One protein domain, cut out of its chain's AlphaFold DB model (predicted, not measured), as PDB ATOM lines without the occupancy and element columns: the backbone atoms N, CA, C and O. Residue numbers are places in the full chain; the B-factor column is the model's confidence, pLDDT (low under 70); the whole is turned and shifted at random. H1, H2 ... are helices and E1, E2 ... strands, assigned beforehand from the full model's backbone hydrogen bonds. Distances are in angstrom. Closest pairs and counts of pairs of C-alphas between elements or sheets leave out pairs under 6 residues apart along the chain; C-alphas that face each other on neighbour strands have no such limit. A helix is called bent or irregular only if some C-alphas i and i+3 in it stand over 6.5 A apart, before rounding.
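Overview. This is residues 170 to 293 of the 481 residues of an uncharacterized protein of [Candida] inconspicua (UniProt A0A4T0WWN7). One twisted sheet of four parallel strands, laid side by side in chain order, has its two long strands, E1 and E2, covered on one face by H2, while the shorter E3 and E4 continue the sheet beside the later part of E2. H1, H2 and H3 make a loose row with H2 in the middle, and each runs back against the direction of the strands. The printed part has 124 residues, with three named helices and four named strands in the order H1 E1 H2 E2 H3 E3 E4, a mixed class. It is a rod, spanning 52 by 26 by 21 A, and only just compact, close to loose, with a radius of gyration of the C-alphas of 16.2 A.

Along the chain. H1, residues 175 to 188, begins with C-alpha 175 at (291.233, 176.368, 271.653); it is irregular, with C-alphas 184 and 187 7.2 A apart. E1, residues 193 to 202, is 29.3 A long. H2, residues 209 to 224, is 22.8 A long. E2, residues 229 to 239, is 33.3 A long, and its C-alpha 229 is at (279.847, 162.934, 280.055). H3 holds residues 248 to 253 and E3 residues 259 to 265. E4, residues 285 to 289, ends with C-alpha 289 at (312.129, 166.791, 292.551).

Arrangement. The sheet runs E1 E2 E3 E4, with E1 and E4 as edge strands. Between E1 and E2, N 198 and O 233 are 3.0 A apart, within hydrogen-bond range; between E2 and E3, N 263 and O 236 are 2.8 A apart; between E3 and E4, N 264 and O 287 are 2.8 A apart. H2 is on the sheet over E1 and E2 at a height of 10.1 A, along the strands, at 15 degrees to E1 on the local plane. E1, H2, E2 and E2, H3, E3 are strand-helix-strand units, two parallel neighbour strands with a helix between, each with a right-handed crossover. H1 touches H2 with residues 175 to 179 alone; the closest C-alphas, of Tyr 175 and Val 214, are 5.3 A apart. H3 touches H2 at a shallow tilt of 27 degrees, the same way; the closest C-alphas, of Lys 216 and Tyr 253, are 5.6 A apart. H1 and H3 are apart, and neither is on the sheet. Every O i to N i+4 pair is within hydrogen-bond range in H2, against 8 of 10 in H1 and 0 of 2 in H3, where 2 of 3 O i to N i+3 pairs are within range.

Size, cuts and confidence. The two C-alphas farthest apart, of Ser 187 and Asn 271, are 52.5 A apart. The printed part has no cut. The link from E3 to E4, residues 266 to 284, is long. Mean pLDDT of the printed part is 81.9; residues under 70 include 187 to 191, 267 to 271 and 291 to 293.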
ATOM      1  N   ASP A 170     297.878 169.553 275.413       75.44
ATOM      2  CA  ASP A 170     299.248 170.049 275.402       75.44
ATOM      3  C   ASP A 170     299.314 171.582 275.493       75.44
ATOM      4  O   ASP A 170     298.419 172.283 275.010       75.44
ATOM      5  N   PRO A 171     300.413 172.160 276.011       69.75
ATOM      6  CA  PRO A 171     300.572 173.614 276.113       69.75
ATOM      7  C   PRO A 171     300.495 174.362 274.764       69.75
ATOM      8  O   PRO A 171     300.209 175.558 274.703       69.75
ATOM      9  N   LYS A 172     300.775 173.681 273.647       75.81
ATOM     10  CA  LYS A 172     300.891 174.324 272.329       75.81
ATOM     11  C   LYS A 172     299.576 174.391 271.551       75.81
ATOM     12  O   LYS A 172     299.465 175.247 270.667       75.81
ATOM     13  N   ILE A 173     298.592 173.562 271.890       78.62
ATOM     14  CA  ILE A 173     297.365 173.441 271.103       78.62
ATOM     15  C   ILE A 173     296.444 174.659 271.278       78.62
ATOM     16  O   ILE A 173     296.336 175.265 272.351       78.62
ATOM     17  N   SER A 174     295.763 175.066 270.206       84.06
ATOM     18  CA  SER A 174     294.782 176.151 270.256       84.06
ATOM     19  C   SER A 174     293.413 175.693 270.769       84.06
ATOM     20  O   SER A 174     293.024 174.530 270.683       84.06
ATOM     21  N   TYR A 175     292.620 176.643 271.272       86.38
ATOM     22  CA  TYR A 175     291.233 176.368 271.653       86.38
ATOM     23  C   TYR A 175     290.397 175.905 270.456       86.38
ATOM     24  O   TYR A 175     289.524 175.059 270.609       86.38
ATOM     25  N   GLU A 176     290.630 176.487 269.283       85.94
ATOM     26  CA  GLU A 176     289.889 176.202 268.059       85.94
ATOM     27  C   GLU A 176     290.129 174.762 267.579       85.94
ATOM     28  O   GLU A 176     289.186 174.091 267.157       85.94
ATOM     29  N   GLU A 177     291.359 174.267 267.722       81.69
ATOM     30  CA  GLU A 177     291.724 172.863 267.500       81.69
ATOM     31  C   GLU A 177     290.992 171.933 268.477       81.69
ATOM     32  O   GLU A 177     290.263 171.037 268.050       81.69
ATOM     33  N   ILE A 178     291.047 172.221 269.783       82.00
ATOM     34  CA  ILE A 178     290.312 171.446 270.797       82.00
ATOM     35  C   ILE A 178     288.798 171.460 270.544       82.00
ATOM     36  O   ILE A 178     288.101 170.458 270.711       82.00
ATOM     37  N   LEU A 179     288.256 172.606 270.139       84.81
ATOM     38  CA  LEU A 179     286.838 172.747 269.848       84.81
ATOM     39  C   LEU A 179     286.424 171.849 268.679       84.81
ATOM     40  O   LEU A 179     285.402 171.170 268.768       84.81
ATOM     41  N   ARG A 180     287.221 171.824 267.606       80.19
ATOM     42  CA  ARG A 180     286.963 170.999 266.422       80.19
ATOM     43  C   ARG A 180     286.867 169.515 266.778       80.19
ATOM     44  O   ARG A 180     285.951 168.846 266.307       80.19
ATOM     45  N   ILE A 181     287.741 169.040 267.662       76.50
ATOM     46  CA  ILE A 181     287.718 167.669 268.190       76.50
ATOM     47  C   ILE A 181     286.360 167.353 268.827       76.50
ATOM     48  O   ILE A 181     285.708 166.364 268.483       76.50
ATOM     49  N   PHE A 182     285.892 168.214 269.734       78.81
ATOM     50  CA  PHE A 182     284.617 167.987 270.410       78.81
ATOM     51  C   PHE A 182     283.414 168.133 269.478       78.81
ATOM     52  O   PHE A 182     282.438 167.405 269.646       78.81
ATOM     53  N   GLU A 183     283.453 169.042 268.504       79.88
ATOM     54  CA  GLU A 183     282.394 169.180 267.497       79.88
ATOM     55  C   GLU A 183     282.263 167.915 266.635       79.88
ATOM     56  O   GLU A 183     281.147 167.418 266.469       79.88
ATOM     57  N   ASN A 184     283.380 167.329 266.188       74.69
ATOM     58  CA  ASN A 184     283.384 166.065 265.440       74.69
ATOM     59  C   ASN A 184     282.815 164.902 266.275       74.69
ATOM     60  O   ASN A 184     282.077 164.062 265.767       74.69
ATOM     61  N   SER A 185     283.058 164.902 267.591       69.50
ATOM     62  CA  SER A 185     282.581 163.855 268.508       69.50
ATOM     63  C   SER A 185     281.074 163.877 268.819       69.50
ATOM     64  O   SER A 185     280.549 162.943 269.434       69.50
ATOM     65  N   LYS A 186     280.343 164.941 268.443       70.88
ATOM     66  CA  LYS A 186     278.953 165.157 268.896       70.88
ATOM     67  C   LYS A 186     277.989 164.048 268.485       70.88
ATOM     68  O   LYS A 186     277.070 163.745 269.250       70.88
ATOM     69  N   SER A 187     278.203 163.424 267.328       65.19
ATOM     70  CA  SER A 187     277.408 162.292 266.827       65.19
ATOM     71  C   SER A 187     277.499 161.045 267.724       65.19
ATOM     72  O   SER A 187     276.549 160.263 267.777       65.19
ATOM     73  N   SER A 188     278.586 160.910 268.492       62.69
ATOM     74  CA  SER A 188     278.907 159.759 269.355       62.69
ATOM     75  C   SER A 188     278.747 160.049 270.860       62.69
ATOM     76  O   SER A 188     278.893 159.156 271.697       62.69
ATOM     77  N   SER A 189     278.393 161.291 271.212       58.38
ATOM     78  CA  SER A 189     278.522 161.885 272.557       58.38
ATOM     79  C   SER A 189     277.777 161.187 273.708       58.38
ATOM     80  O   SER A 189     278.204 161.298 274.853       58.38
ATOM     81  N   TYR A 190     276.704 160.432 273.446       57.00
ATOM     82  CA  TYR A 190     275.897 159.810 274.512       57.00
ATOM     83  C   TYR A 190     276.459 158.488 275.061       57.00
ATOM     84  O   TYR A 190     275.940 157.986 276.058       57.00
ATOM     85  N   LYS A 191     277.478 157.897 274.420       67.06
ATOM     86  CA  LYS A 191     278.022 156.575 274.793       67.06
ATOM     87  C   LYS A 191     279.439 156.611 275.370       67.06
ATOM     88  O   LYS A 191     279.915 155.578 275.823       67.06
ATOM     89  N   VAL A 192     280.091 157.773 275.366       74.75
ATOM     90  CA  VAL A 192     281.521 157.911 275.675       74.75
ATOM     91  C   VAL A 192     281.718 158.826 276.885       74.75
ATOM     92  O   VAL A 192     281.112 159.896 276.964       74.75
ATOM     93  N   LYS A 193     282.571 158.419 277.832       81.31
ATOM     94  CA  LYS A 193     283.057 159.291 278.911       81.31
ATOM     95  C   LYS A 193     284.378 159.934 278.488       81.31
ATOM     96  O   LYS A 193     285.333 159.230 278.185       81.31
ATOM     97  N   PHE A 194     284.459 161.255 278.542       81.19
ATOM     98  CA  PHE A 194     285.697 161.993 278.314       81.19
ATOM     99  C   PHE A 194     286.425 162.248 279.633       81.19
ATOM    100  O   PHE A 194     285.835 162.746 280.592       81.19
ATOM    101  N   GLN A 195     287.712 161.938 279.695       85.31
ATOM    102  CA  GLN A 195     288.593 162.389 280.765       85.31
ATOM    103  C   GLN A 195     289.590 163.350 280.150       85.31
ATOM    104  O   GLN A 195     290.358 162.974 279.280       85.31
ATOM    105  N   ILE A 196     289.515 164.612 280.539       85.44
ATOM    106  CA  ILE A 196     290.316 165.658 279.923       85.44
ATOM    107  C   ILE A 196     291.287 166.156 280.971       85.44
ATOM    108  O   ILE A 196     290.867 166.600 282.044       85.44
ATOM    109  N   GLU A 197     292.565 166.084 280.641       85.69
ATOM    110  CA  GLU A 197     293.654 166.562 281.471       85.69
ATOM    111  C   GLU A 197     294.376 167.683 280.733       85.69
ATOM    112  O   GLU A 197     294.683 167.566 279.553       85.69
ATOM    113  N   THR A 198     294.588 168.817 281.394       85.38
ATOM    114  CA  THR A 198     295.404 169.901 280.833       85.38
ATOM    115  C   THR A 198     296.756 169.937 281.508       85.38
ATOM    116  O   THR A 198     296.816 170.044 282.736       85.38
ATOM    117  N   GLN A 199     297.819 169.923 280.709       83.69
ATOM    118  CA  GLN A 199     299.170 170.126 281.200       83.69
ATOM    119  C   GLN A 199     299.448 171.628 281.342       83.69
ATOM    120  O   GLN A 199     299.294 172.408 280.404       83.69
ATOM    121  N   ILE A 200     299.842 172.055 282.540       85.44
ATOM    122  CA  ILE A 200     300.181 173.445 282.856       85.44
ATOM    123  C   ILE A 200     301.598 173.472 283.393       85.44
ATOM    124  O   ILE A 200     301.897 172.836 284.403       85.44
ATOM    125  N   ILE A 201     302.458 174.263 282.758       84.38
ATOM    126  CA  ILE A 201     303.870 174.340 283.118       84.38
ATOM    127  C   ILE A 201     304.203 175.773 283.540       84.38
ATOM    128  O   ILE A 201     303.936 176.737 282.823       84.38
ATOM    129  N   SER A 202     304.801 175.924 284.720       85.06
ATOM    130  CA  SER A 202     305.478 177.157 285.125       85.06
ATOM    131  C   SER A 202     306.964 177.023 284.824       85.06
ATOM    132  O   SER A 202     307.680 176.364 285.576       85.06
ATOM    133  N   MET A 203     307.433 177.689 283.768       78.69
ATOM    134  CA  MET A 203     308.860 177.800 283.453       78.69
ATOM    135  C   MET A 203     309.417 179.124 283.978       78.69
ATOM    136  O   MET A 203     308.824 180.186 283.763       78.69
ATOM    137  N   TYR A 204     310.564 179.078 284.663       75.00
ATOM    138  CA  TYR A 204     311.244 180.264 285.206       75.00
ATOM    139  C   TYR A 204     310.324 181.153 286.071       75.00
ATOM    140  O   TYR A 204     310.324 182.386 285.950       75.00
ATOM    141  N   GLY A 205     309.475 180.524 286.891       71.81
ATOM    142  CA  GLY A 205     308.516 181.197 287.774       71.81
ATOM    143  C   GLY A 205     307.322 181.874 287.086       71.81
ATOM    144  O   GLY A 205     306.626 182.671 287.724       71.81
ATOM    145  N   ARG A 206     307.076 181.617 285.792       81.00
ATOM    146  CA  ARG A 206     306.001 182.256 285.017       81.00
ATOM    147  C   ARG A 206     305.074 181.240 284.367       81.00
ATOM    148  O   ARG A 206     305.518 180.258 283.786       81.00
ATOM    149  N   PHE A 207     303.784 181.563 284.391       87.12
ATOM    150  CA  PHE A 207     302.758 180.875 283.617       87.12
ATOM    151  C   PHE A 207     302.505 181.583 282.288       87.12
ATOM    152  O   PHE A 207     302.583 182.813 282.203       87.12
ATOM    153  N   ASN A 208     302.135 180.812 281.270       85.75
ATOM    154  CA  ASN A 208     301.699 181.343 279.989       85.75
ATOM    155  C   ASN A 208     300.190 181.648 280.019       85.75
ATOM    156  O   ASN A 208     299.357 180.762 280.204       85.75
ATOM    157  N   ASP A 209     299.830 182.918 279.824       88.25
ATOM    158  CA  ASP A 209     298.433 183.377 279.813       88.25
ATOM    159  C   ASP A 209     297.605 182.691 278.716       88.25
ATOM    160  O   ASP A 209     296.445 182.340 278.932       88.25
ATOM    161  N   ARG A 210     298.214 182.438 277.547       85.19
ATOM    162  CA  ARG A 210     297.548 181.765 276.428       85.19
ATOM    163  C   ARG A 210     297.165 180.336 276.811       85.19
ATOM    164  O   ARG A 210     296.000 179.986 276.651       85.19
ATOM    165  N   GLU A 211     298.100 179.560 277.353       83.56
ATOM    166  CA  GLU A 211     297.883 178.171 277.799       83.56
ATOM    167  C   GLU A 211     296.766 178.085 278.848       83.56
ATOM    168  O   GLU A 211     295.795 177.343 278.696       83.56
ATOM    169  N   LEU A 212     296.836 178.938 279.872       88.31
ATOM    170  CA  LEU A 212     295.820 179.003 280.922       88.31
ATOM    171  C   LEU A 212     294.441 179.420 280.384       88.31
ATOM    172  O   LEU A 212     293.406 178.909 280.828       88.31
ATOM    173  N   SER A 213     294.405 180.325 279.402       89.00
ATOM    174  CA  SER A 213     293.154 180.746 278.768       89.00
ATOM    175  C   SER A 213     292.475 179.607 278.003       89.00
ATOM    176  O   SER A 213     291.244 179.529 278.006       89.00
ATOM    177  N   VAL A 214     293.249 178.700 277.392       87.94
ATOM    178  CA  VAL A 214     292.723 177.544 276.654       87.94
ATOM    179  C   VAL A 214     291.978 176.613 277.607       87.94
ATOM    180  O   VAL A 214     290.801 176.340 277.365       87.94
ATOM    181  N   HIS A 215     292.585 176.241 278.741       88.00
ATOM    182  CA  HIS A 215     291.943 175.427 279.784       88.00
ATOM    183  C   HIS A 215     290.557 175.972 280.170       88.00
ATOM    184  O   HIS A 215     289.542 175.269 280.115       88.00
ATOM    185  N   LYS A 216     290.492 177.272 280.492       90.25
ATOM    186  CA  LYS A 216     289.245 177.938 280.880       90.25
ATOM    187  C   LYS A 216     288.209 177.926 279.757       90.25
ATOM    188  O   LYS A 216     287.049 177.593 280.005       90.25
ATOM    189  N   ARG A 217     288.605 178.271 278.526       91.44
ATOM    190  CA  ARG A 217     287.695 178.325 277.368       91.44
ATOM    191  C   ARG A 217     287.119 176.948 277.037       91.44
ATOM    192  O   ARG A 217     285.918 176.848 276.784       91.44
ATOM    193  N   VAL A 218     287.931 175.891 277.085       89.06
ATOM    194  CA  VAL A 218     287.482 174.503 276.863       89.06
ATOM    195  C   VAL A 218     286.482 174.090 277.936       89.06
ATOM    196  O   VAL A 218     285.383 173.634 277.618       89.06
ATOM    197  N   LYS A 219     286.801 174.332 279.209       89.44
ATOM    198  CA  LYS A 219     285.898 174.035 280.324       89.44
ATOM    199  C   LYS A 219     284.560 174.767 280.206       89.44
ATOM    200  O   LYS A 219     283.501 174.181 280.425       89.44
ATOM    201  N   GLU A 220     284.584 176.055 279.870       91.00
ATOM    202  CA  GLU A 220     283.374 176.857 279.660       91.00
ATOM    203  C   GLU A 220     282.551 176.370 278.465       91.00
ATOM    204  O   GLU A 220     281.319 176.388 278.524       91.00
ATOM    205  N   TYR A 221     283.212 175.920 277.399       90.25
ATOM    206  CA  TYR A 221     282.555 175.301 276.258       90.25
ATOM    207  C   TYR A 221     281.856 173.995 276.658       90.25
ATOM    208  O   TYR A 221     280.653 173.868 276.435       90.25
ATOM    209  N   LEU A 222     282.557 173.073 277.325       86.75
ATOM    210  CA  LEU A 222     282.007 171.781 277.752       86.75
ATOM    211  C   LEU A 222     280.842 171.936 278.733       86.75
ATOM    212  O   LEU A 222     279.846 171.229 278.623       86.75
ATOM    213  N   LYS A 223     280.894 172.922 279.641       88.25
ATOM    214  CA  LYS A 223     279.765 173.269 280.526       88.25
ATOM    215  C   LYS A 223     278.493 173.663 279.770       88.25
ATOM    216  O   LYS A 223     277.399 173.482 280.302       88.25
ATOM    217  N   LYS A 224     278.621 174.232 278.569       88.19
ATOM    218  CA  LYS A 224     277.484 174.639 277.727       88.19
ATOM    219  C   LYS A 224     276.947 173.487 276.872       88.19
ATOM    220  O   LYS A 224     275.816 173.586 276.398       88.19
ATOM    221  N   GLN A 225     277.710 172.407 276.688       80.88
ATOM    222  CA  GLN A 225     277.271 171.254 275.907       80.88
ATOM    223  C   GLN A 225     276.388 170.325 276.749       80.88
ATOM    224  O   GLN A 225     276.795 169.821 277.795       80.88
ATOM    225  N   ARG A 226     275.160 170.070 276.286       70.62
ATOM    226  CA  ARG A 226     274.274 169.057 276.884       70.62
ATOM    227  C   ARG A 226     274.633 167.678 276.329       70.62
ATOM    228  O   ARG A 226     274.822 167.548 275.128       70.62
ATOM    229  N   GLY A 227     274.678 166.662 277.191       68.12
ATOM    230  CA  GLY A 227     274.882 165.262 276.792       68.12
ATOM    231  C   GLY A 227     276.329 164.759 276.839       68.12
ATOM    232  O   GLY A 227     276.525 163.552 276.788       68.12
ATOM    233  N   PHE A 228     277.324 165.636 277.017       73.94
ATOM    234  CA  PHE A 228     278.715 165.217 277.215       73.94
ATOM    235  C   PHE A 228     278.940 164.730 278.648       73.94
ATOM    236  O   PHE A 228     278.792 165.494 279.603       73.94
ATOM    237  N   ASN A 229     279.340 163.468 278.796       81.00
ATOM    238  CA  ASN A 229     279.847 162.934 280.055       81.00
ATOM    239  C   ASN A 229     281.354 163.191 280.122       81.00
ATOM    240  O   ASN A 229     282.107 162.543 279.399       81.00
ATOM    241  N   TYR A 230     281.797 164.139 280.951       84.50
ATOM    242  CA  TYR A 230     283.216 164.471 281.056       84.50
ATOM    243  C   TYR A 230     283.688 164.691 282.495       84.50
ATOM    244  O   TYR A 230     282.942 165.156 283.358       84.50
ATOM    245  N   THR A 231     284.966 164.407 282.731       86.06
ATOM    246  CA  THR A 231     285.731 164.890 283.883       86.06
ATOM    247  C   THR A 231     286.862 165.774 283.388       86.06
ATOM    248  O   THR A 231     287.508 165.438 282.401       86.06
ATOM    249  N   PHE A 232     287.097 166.891 284.070       86.75
ATOM    250  CA  PHE A 232     288.108 167.877 283.698       86.75
ATOM    251  C   PHE A 232     289.095 168.031 284.854       86.75
ATOM    252  O   PHE A 232     288.664 168.266 285.988       86.75
ATOM    253  N   ARG A 233     290.382 167.834 284.579       89.31
ATOM    254  CA  ARG A 233     291.481 167.835 285.550       89.31
ATOM    255  C   ARG A 233     292.673 168.608 284.991       89.31
ATOM    256  O   ARG A 233     292.728 168.916 283.800       89.31
ATOM    257  N   ALA A 234     293.614 168.934 285.862       88.31
ATOM    258  CA  ALA A 234     294.830 169.640 285.505       88.31
ATOM    259  C   ALA A 234     296.051 168.995 286.167       88.31
ATOM    260  O   ALA A 234     296.034 168.696 287.367       88.31
ATOM    261  N   LYS A 235     297.111 168.861 285.369       88.56
ATOM    262  CA  LYS A 235     298.459 168.508 285.801       88.56
ATOM    263  C   LYS A 235     299.302 169.772 285.831       88.56
ATOM    264  O   LYS A 235     299.386 170.490 284.837       88.56
ATOM    265  N   LEU A 236     299.889 170.075 286.982       89.12
ATOM    266  CA  LEU A 236     300.660 171.293 287.204       89.12
ATOM    267  C   LEU A 236     302.124 170.947 287.454       89.12
ATOM    268  O   LEU A 236     302.438 170.364 288.481       89.12
ATOM    269  N   SER A 237     303.020 171.372 286.570       88.88
ATOM    270  CA  SER A 237     304.468 171.258 286.755       88.88
ATOM    271  C   SER A 237     305.062 172.628 287.064       88.88
ATOM    272  O   SER A 237     304.911 173.577 286.293       88.88
ATOM    273  N   ILE A 238     305.732 172.756 288.205       86.94
ATOM    274  CA  ILE A 238     306.347 173.998 288.667       86.94
ATOM    275  C   ILE A 238     307.853 173.822 288.683       86.94
ATOM    276  O   ILE A 238     308.380 173.070 289.499       86.94
ATOM    277  N   ASN A 239     308.541 174.584 287.842       84.25
ATOM    278  CA  ASN A 239     309.968 174.781 287.992       84.25
ATOM    279  C   ASN A 239     310.247 175.924 288.992       84.25
ATOM    280  O   ASN A 239     309.687 177.020 288.849       84.25
ATOM    281  N   VAL A 240     311.081 175.657 290.001       81.69
ATOM    282  CA  VAL A 240     311.400 176.593 291.098       81.69
ATOM    283  C   VAL A 240     312.747 177.322 290.947       81.69
ATOM    284  O   VAL A 240     313.145 178.028 291.873       81.69
ATOM    285  N   ASP A 241     313.421 177.220 289.797       76.44
ATOM    286  CA  ASP A 241     314.736 177.835 289.568       76.44
ATOM    287  C   ASP A 241     314.682 179.374 289.588       76.44
ATOM    288  O   ASP A 241     313.894 179.998 288.867       76.44
ATOM    289  N   GLU A 242     315.579 179.979 290.382       66.88
ATOM    290  CA  GLU A 242     315.983 181.402 290.462       66.88
ATOM    291  C   GLU A 242     314.883 182.472 290.667       66.88
ATOM    292  O   GLU A 242     315.182 183.609 291.044       66.88
ATOM    293  N   LYS A 243     313.604 182.163 290.432       71.31
ATOM    294  CA  LYS A 243     312.505 183.133 290.367       71.31
ATOM    295  C   LYS A 243     311.313 182.702 291.204       71.31
ATOM    296  O   LYS A 243     310.855 181.567 291.171       71.31
ATOM    297  N   PHE A 244     310.739 183.679 291.902       78.00
ATOM    298  CA  PHE A 244     309.504 183.491 292.650       78.00
ATOM    299  C   PHE A 244     308.340 183.126 291.716       78.00
ATOM    300  O   PHE A 244     308.024 183.870 290.786       78.00
ATOM    301  N   VAL A 245     307.669 182.014 292.013       83.25
ATOM    302  CA  VAL A 245     306.471 181.564 291.296       83.25
ATOM    303  C   VAL A 245     305.266 182.383 291.758       83.25
ATOM    304  O   VAL A 245     304.852 182.300 292.915       83.25
ATOM    305  N   ASN A 246     304.668 183.158 290.848       82.44
ATOM    306  CA  ASN A 246     303.434 183.894 291.128       82.44
ATOM    307  C   ASN A 246     302.196 183.140 290.603       82.44
ATOM    308  O   ASN A 246     301.995 183.008 289.396       82.44
ATOM    309  N   PHE A 247     301.314 182.720 291.516       89.19
ATOM    310  CA  PHE A 247     300.052 182.049 291.188       89.19
ATOM    311  C   PHE A 247     298.898 182.984 290.795       89.19
ATOM    312  O   PHE A 247     297.829 182.486 290.454       89.19
ATOM    313  N   ASP A 248     299.047 184.308 290.835       88.44
ATOM    314  CA  ASP A 248     297.969 185.252 290.496       88.44
ATOM    315  C   ASP A 248     297.396 185.003 289.102       88.44
ATOM    316  O   ASP A 248     296.184 185.095 288.910       88.44
ATOM    317  N   LEU A 249     298.253 184.670 288.131       88.62
ATOM    318  CA  LEU A 249     297.804 184.348 286.782       88.62
ATOM    319  C   LEU A 249     297.044 183.018 286.760       88.62
ATOM    320  O   LEU A 249     295.919 182.986 286.274       88.62
ATOM    321  N   LEU A 250     297.597 181.963 287.369       90.62
ATOM    322  CA  LEU A 250     296.948 180.652 287.501       90.62
ATOM    323  C   LEU A 250     295.540 180.776 288.116       90.62
ATOM    324  O   LEU A 250     294.569 180.256 287.569       90.62
ATOM    325  N   ASN A 251     295.410 181.557 289.192       89.81
ATOM    326  CA  ASN A 251     294.163 181.744 289.940       89.81
ATOM    327  C   ASN A 251     293.051 182.445 289.144       89.81
ATOM    328  O   ASN A 251     291.883 182.349 289.517       89.81
ATOM    329  N   LYS A 252     293.380 183.162 288.061       90.56
ATOM    330  CA  LYS A 252     292.376 183.771 287.170       90.56
ATOM    331  C   LYS A 252     291.680 182.742 286.275       90.56
ATOM    332  O   LYS A 252     290.576 183.013 285.782       90.56
ATOM    333  N   TYR A 253     292.325 181.599 286.042       90.81
ATOM    334  CA  TYR A 253     291.898 180.615 285.048       90.81
ATOM    335  C   TYR A 253     291.511 179.264 285.640       90.81
ATOM    336  O   TYR A 253     290.617 178.622 285.092       90.81
ATOM    337  N   ILE A 254     292.140 178.859 286.745       89.88
ATOM    338  CA  ILE A 254     292.054 177.494 287.274       89.88
ATOM    339  C   ILE A 254     291.673 177.528 288.753       89.88
ATOM    340  O   ILE A 254     292.306 178.225 289.550       89.88
ATOM    341  N   ASP A 255     290.633 176.778 289.134       90.31
ATOM    342  CA  ASP A 255     290.332 176.537 290.548       90.31
ATOM    343  C   ASP A 255     291.412 175.597 291.116       90.31
ATOM    344  O   ASP A 255     291.641 174.529 290.545       90.31
ATOM    345  N   PRO A 256     292.064 175.923 292.249       90.00
ATOM    346  CA  PRO A 256     293.048 175.044 292.883       90.00
ATOM    347  C   PRO A 256     292.573 173.602 293.129       90.00
ATOM    348  O   PRO A 256     293.398 172.703 293.259       90.00
ATOM    349  N   LYS A 257     291.256 173.361 293.201       90.44
ATOM    350  CA  LYS A 257     290.665 172.019 293.323       90.44
ATOM    351  C   LYS A 257     290.749 171.175 292.049       90.44
ATOM    352  O   LYS A 257     290.475 169.980 292.123       90.44
ATOM    353  N   GLU A 258     291.052 171.773 290.904       90.88
ATOM    354  CA  GLU A 258     291.184 171.072 289.618       90.88
ATOM    355  C   GLU A 258     292.565 170.452 289.428       90.88
ATOM    356  O   GLU A 258     292.708 169.550 288.606       90.88
ATOM    357  N   ILE A 259     293.556 170.908 290.200       92.50
ATOM    358  CA  ILE A 259     294.890 170.318 290.209       92.50
ATOM    359  C   ILE A 259     294.821 168.981 290.952       92.50
ATOM    360  O   ILE A 259     294.593 168.951 292.168       92.50
ATOM    361  N   THR A 260     294.995 167.891 290.211       91.94
ATOM    362  CA  THR A 260     295.035 166.516 290.742       91.94
ATOM    363  C   THR A 260     296.427 165.911 290.672       91.94
ATOM    364  O   THR A 260     296.721 165.000 291.440       91.94
ATOM    365  N   ASP A 261     297.283 166.430 289.798       89.06
ATOM    366  CA  ASP A 261     298.645 165.951 289.599       89.06
ATOM    367  C   ASP A 261     299.602 167.151 289.694       89.06
ATOM    368  O   ASP A 261     299.350 168.200 289.087       89.06
ATOM    369  N   LEU A 262     300.630 167.052 290.534       89.69
ATOM    370  CA  LEU A 262     301.515 168.167 290.877       89.69
ATOM    371  C   LEU A 262     302.976 167.730 290.779       89.69
ATOM    372  O   LEU A 262     303.416 166.886 291.543       89.69
ATOM    373  N   GLY A 263     303.738 168.365 289.896       88.56
ATOM    374  CA  GLY A 263     305.190 168.246 289.827       88.56
ATOM    375  C   GLY A 263     305.869 169.511 290.341       88.56
ATOM    376  O   GLY A 263     305.489 170.622 289.965       88.56
ATOM    377  N   ILE A 264     306.889 169.361 291.175       85.50
ATOM    378  CA  ILE A 264     307.750 170.442 291.658       85.50
ATOM    379  C   ILE A 264     309.180 170.038 291.324       85.50
ATOM    380  O   ILE A 264     309.633 168.998 291.781       85.50
ATOM    381  N   MET A 265     309.870 170.827 290.508       81.38
ATOM    382  CA  MET A 265     311.161 170.452 289.926       81.38
ATOM    383  C   MET A 265     312.155 171.612 289.912       81.38
ATOM    384  O   MET A 265     311.762 172.780 289.879       81.38
ATOM    385  N   SER A 266     313.442 171.280 289.901       74.19
ATOM    386  CA  SER A 266     314.570 172.206 289.766       74.19
ATOM    387  C   SER A 266     315.505 171.693 288.669       74.19
ATOM    388  O   SER A 266     315.894 170.531 288.718       74.19
ATOM    389  N   PHE A 267     315.853 172.519 287.675       69.06
ATOM    390  CA  PHE A 267     316.849 172.152 286.655       69.06
ATOM    391  C   PHE A 267     318.272 172.480 287.105       69.06
ATOM    392  O   PHE A 267     319.228 171.914 286.583       69.06
ATOM    393  N   SER A 268     318.424 173.425 288.035       64.50
ATOM    394  CA  SER A 268     319.736 173.905 288.483       64.50
ATOM    395  C   SER A 268     320.287 173.166 289.707       64.50
ATOM    396  O   SER A 268     321.447 173.369 290.066       64.50
ATOM    397  N   GLY A 269     319.474 172.316 290.343       61.91
ATOM    398  CA  GLY A 269     319.781 171.720 291.644       61.91
ATOM    399  C   GLY A 269     319.770 172.754 292.784       61.91
ATOM    400  O   GLY A 269     319.661 173.962 292.563       61.91
ATOM    401  N   GLY A 270     319.849 172.287 294.032       61.81
ATOM    402  CA  GLY A 270     320.004 173.138 295.221       61.81
ATOM    403  C   GLY A 270     318.717 173.535 295.961       61.81
ATOM    404  O   GLY A 270     317.597 173.233 295.550       61.81
ATOM    405  N   ASN A 271     318.897 174.232 297.091       66.94
ATOM    406  CA  ASN A 271     317.817 174.563 298.026       66.94
ATOM    407  C   ASN A 271     316.988 175.756 297.535       66.94
ATOM    408  O   ASN A 271     317.295 176.919 297.821       66.94
ATOM    409  N   HIS A 272     315.895 175.463 296.833       73.06
ATOM    410  CA  HIS A 272     314.955 176.475 296.356       73.06
ATOM    411  C   HIS A 272     313.794 176.681 297.325       73.06
ATOM    412  O   HIS A 272     313.295 175.762 297.982       73.06
ATOM    413  N   LYS A 273     313.310 177.925 297.393       75.06
ATOM    414  CA  LYS A 273     312.090 178.233 298.138       75.06
ATOM    415  C   LYS A 273     310.883 177.739 297.350       75.06
ATOM    416  O   LYS A 273     310.503 178.334 296.343       75.06
ATOM    417  N   ILE A 274     310.233 176.706 297.866       79.69
ATOM    418  CA  ILE A 274     309.036 176.141 297.248       79.69
ATOM    419  C   ILE A 274     307.850 177.091 297.471       79.69
ATOM    420  O   ILE A 274     307.646 177.583 298.588       79.69
ATOM    421  N   PRO A 275     307.067 177.404 296.422       83.38
ATOM    422  CA  PRO A 275     305.870 178.222 296.574       83.38
ATOM    423  C   PRO A 275     304.808 177.491 297.411       83.38
ATOM    424  O   PRO A 275     304.877 176.282 297.600       83.38
ATOM    425  N   ASP A 276     303.798 178.202 297.923       85.94
ATOM    426  CA  ASP A 276     302.771 177.599 298.791       85.94
ATOM    427  C   ASP A 276     301.805 176.683 298.011       85.94
ATOM    428  O   ASP A 276     300.659 177.030 297.725       85.94
ATOM    429  N   VAL A 277     302.289 175.496 297.648       88.50
ATOM    430  CA  VAL A 277     301.580 174.456 296.888       88.50
ATOM    431  C   VAL A 277     300.527 173.722 297.717       88.50
ATOM    432  O   VAL A 277     299.627 173.087 297.176       88.50
ATOM    433  N   ARG A 278     300.556 173.888 299.043       87.06
ATOM    434  CA  ARG A 278     299.581 173.331 299.997       87.06
ATOM    435  C   ARG A 278     298.137 173.771 299.735       87.06
ATOM    436  O   ARG A 278     297.196 173.184 300.267       87.06
ATOM    437  N   ARG A 279     297.953 174.810 298.918       89.69
ATOM    438  CA  ARG A 279     296.653 175.274 298.424       89.69
ATOM    439  C   ARG A 279     295.951 174.277 297.490       89.69
ATOM    440  O   ARG A 279     294.732 174.361 297.343       89.69
ATOM    441  N   PHE A 280     296.684 173.358 296.861       93.25
ATOM    442  CA  PHE A 280     296.149 172.366 295.926       93.25
ATOM    443  C   PHE A 280     295.714 171.106 296.691       93.25
ATOM    444  O   PHE A 280     296.389 170.088 296.725       93.25
ATOM    445  N   THR A 281     294.571 171.177 297.378       91.00
ATOM    446  CA  THR A 281     294.152 170.126 298.328       91.00
ATOM    447  C   THR A 281     293.622 168.844 297.678       91.00
ATOM    448  O   THR A 281     293.321 167.884 298.387       91.00
ATOM    449  N   ASN A 282     293.415 168.850 296.358       94.25
ATOM    450  CA  ASN A 282     292.877 167.719 295.600       94.25
ATOM    451  C   ASN A 282     293.955 166.884 294.900       94.25
ATOM    452  O   ASN A 282     293.595 165.974 294.164       94.25
ATOM    453  N   VAL A 283     295.230 167.177 295.151       94.50
ATOM    454  CA  VAL A 283     296.353 166.427 294.589       94.50
ATOM    455  C   VAL A 283     296.273 164.959 295.023       94.50
ATOM    456  O   VAL A 283     296.187 164.652 296.215       94.50
ATOM    457  N   GLU A 284     296.257 164.085 294.021       91.75
ATOM    458  CA  GLU A 284     296.263 162.620 294.089       91.75
ATOM    459  C   GLU A 284     297.681 162.083 293.820       91.75
ATOM    460  O   GLU A 284     298.076 161.079 294.411       91.75
ATOM    461  N   LYS A 285     298.474 162.792 293.008       87.31
ATOM    462  CA  LYS A 285     299.849 162.431 292.645       87.31
ATOM    463  C   LYS A 285     300.799 163.617 292.816       87.31
ATOM    464  O   LYS A 285     300.463 164.734 292.418       87.31
ATOM    465  N   LEU A 286     301.952 163.386 293.443       87.00
ATOM    466  CA  LEU A 286     302.964 164.414 293.681       87.00
ATOM    467  C   LEU A 286     304.348 163.921 293.263       87.00
ATOM    468  O   LEU A 286     304.876 163.010 293.894       87.00
ATOM    469  N   ASP A 287     304.950 164.606 292.296       84.38
ATOM    470  CA  ASP A 287     306.360 164.462 291.939       84.38
ATOM    471  C   ASP A 287     307.166 165.595 292.571       84.38
ATOM    472  O   ASP A 287     307.029 166.766 292.205       84.38
ATOM    473  N   TYR A 288     308.000 165.260 293.546       82.88
ATOM    474  CA  TYR A 288     308.782 166.208 294.324       82.88
ATOM    475  C   TYR A 288     310.275 166.045 294.036       82.88
ATOM    476  O   TYR A 288     310.962 165.226 294.642       82.88
ATOM    477  N   LEU A 289     310.769 166.834 293.085       72.69
ATOM    478  CA  LEU A 289     312.129 166.791 292.551       72.69
ATOM    479  C   LEU A 289     312.929 168.038 292.962       72.69
ATOM    480  O   LEU A 289     313.429 168.783 292.116       72.69
ATOM    481  N   VAL A 290     312.968 168.325 294.265       71.31
ATOM    482  CA  VAL A 290     313.718 169.450 294.840       71.31
ATOM    483  C   VAL A 290     314.324 169.020 296.173       71.31
ATOM    484  O   VAL A 290     313.605 168.522 297.038       71.31
ATOM    485  N   SER A 291     315.610 169.297 296.375       67.56
ATOM    486  CA  SER A 291     316.302 169.103 297.654       67.56
ATOM    487  C   SER A 291     315.807 170.147 298.669       67.56
ATOM    488  O   SER A 291     316.284 171.282 298.722       67.56
ATOM    489  N   ASN A 292     314.754 169.823 299.420       69.69
ATOM    490  CA  ASN A 292     314.256 170.670 300.503       69.69
ATOM    491  C   ASN A 292     313.574 169.818 301.583       69.69
ATOM    492  O   ASN A 292     312.522 169.218 301.345       69.69
ATOM    493  N   ASP A 293     314.193 169.831 302.764       67.75
ATOM    494  CA  ASP A 293     313.891 168.977 303.919       67.75
ATOM    495  C   ASP A 293     312.641 169.407 304.718       67.75
ATOM    496  O   ASP A 293     312.125 168.662 305.554       67.75
TER     497      ASP A 293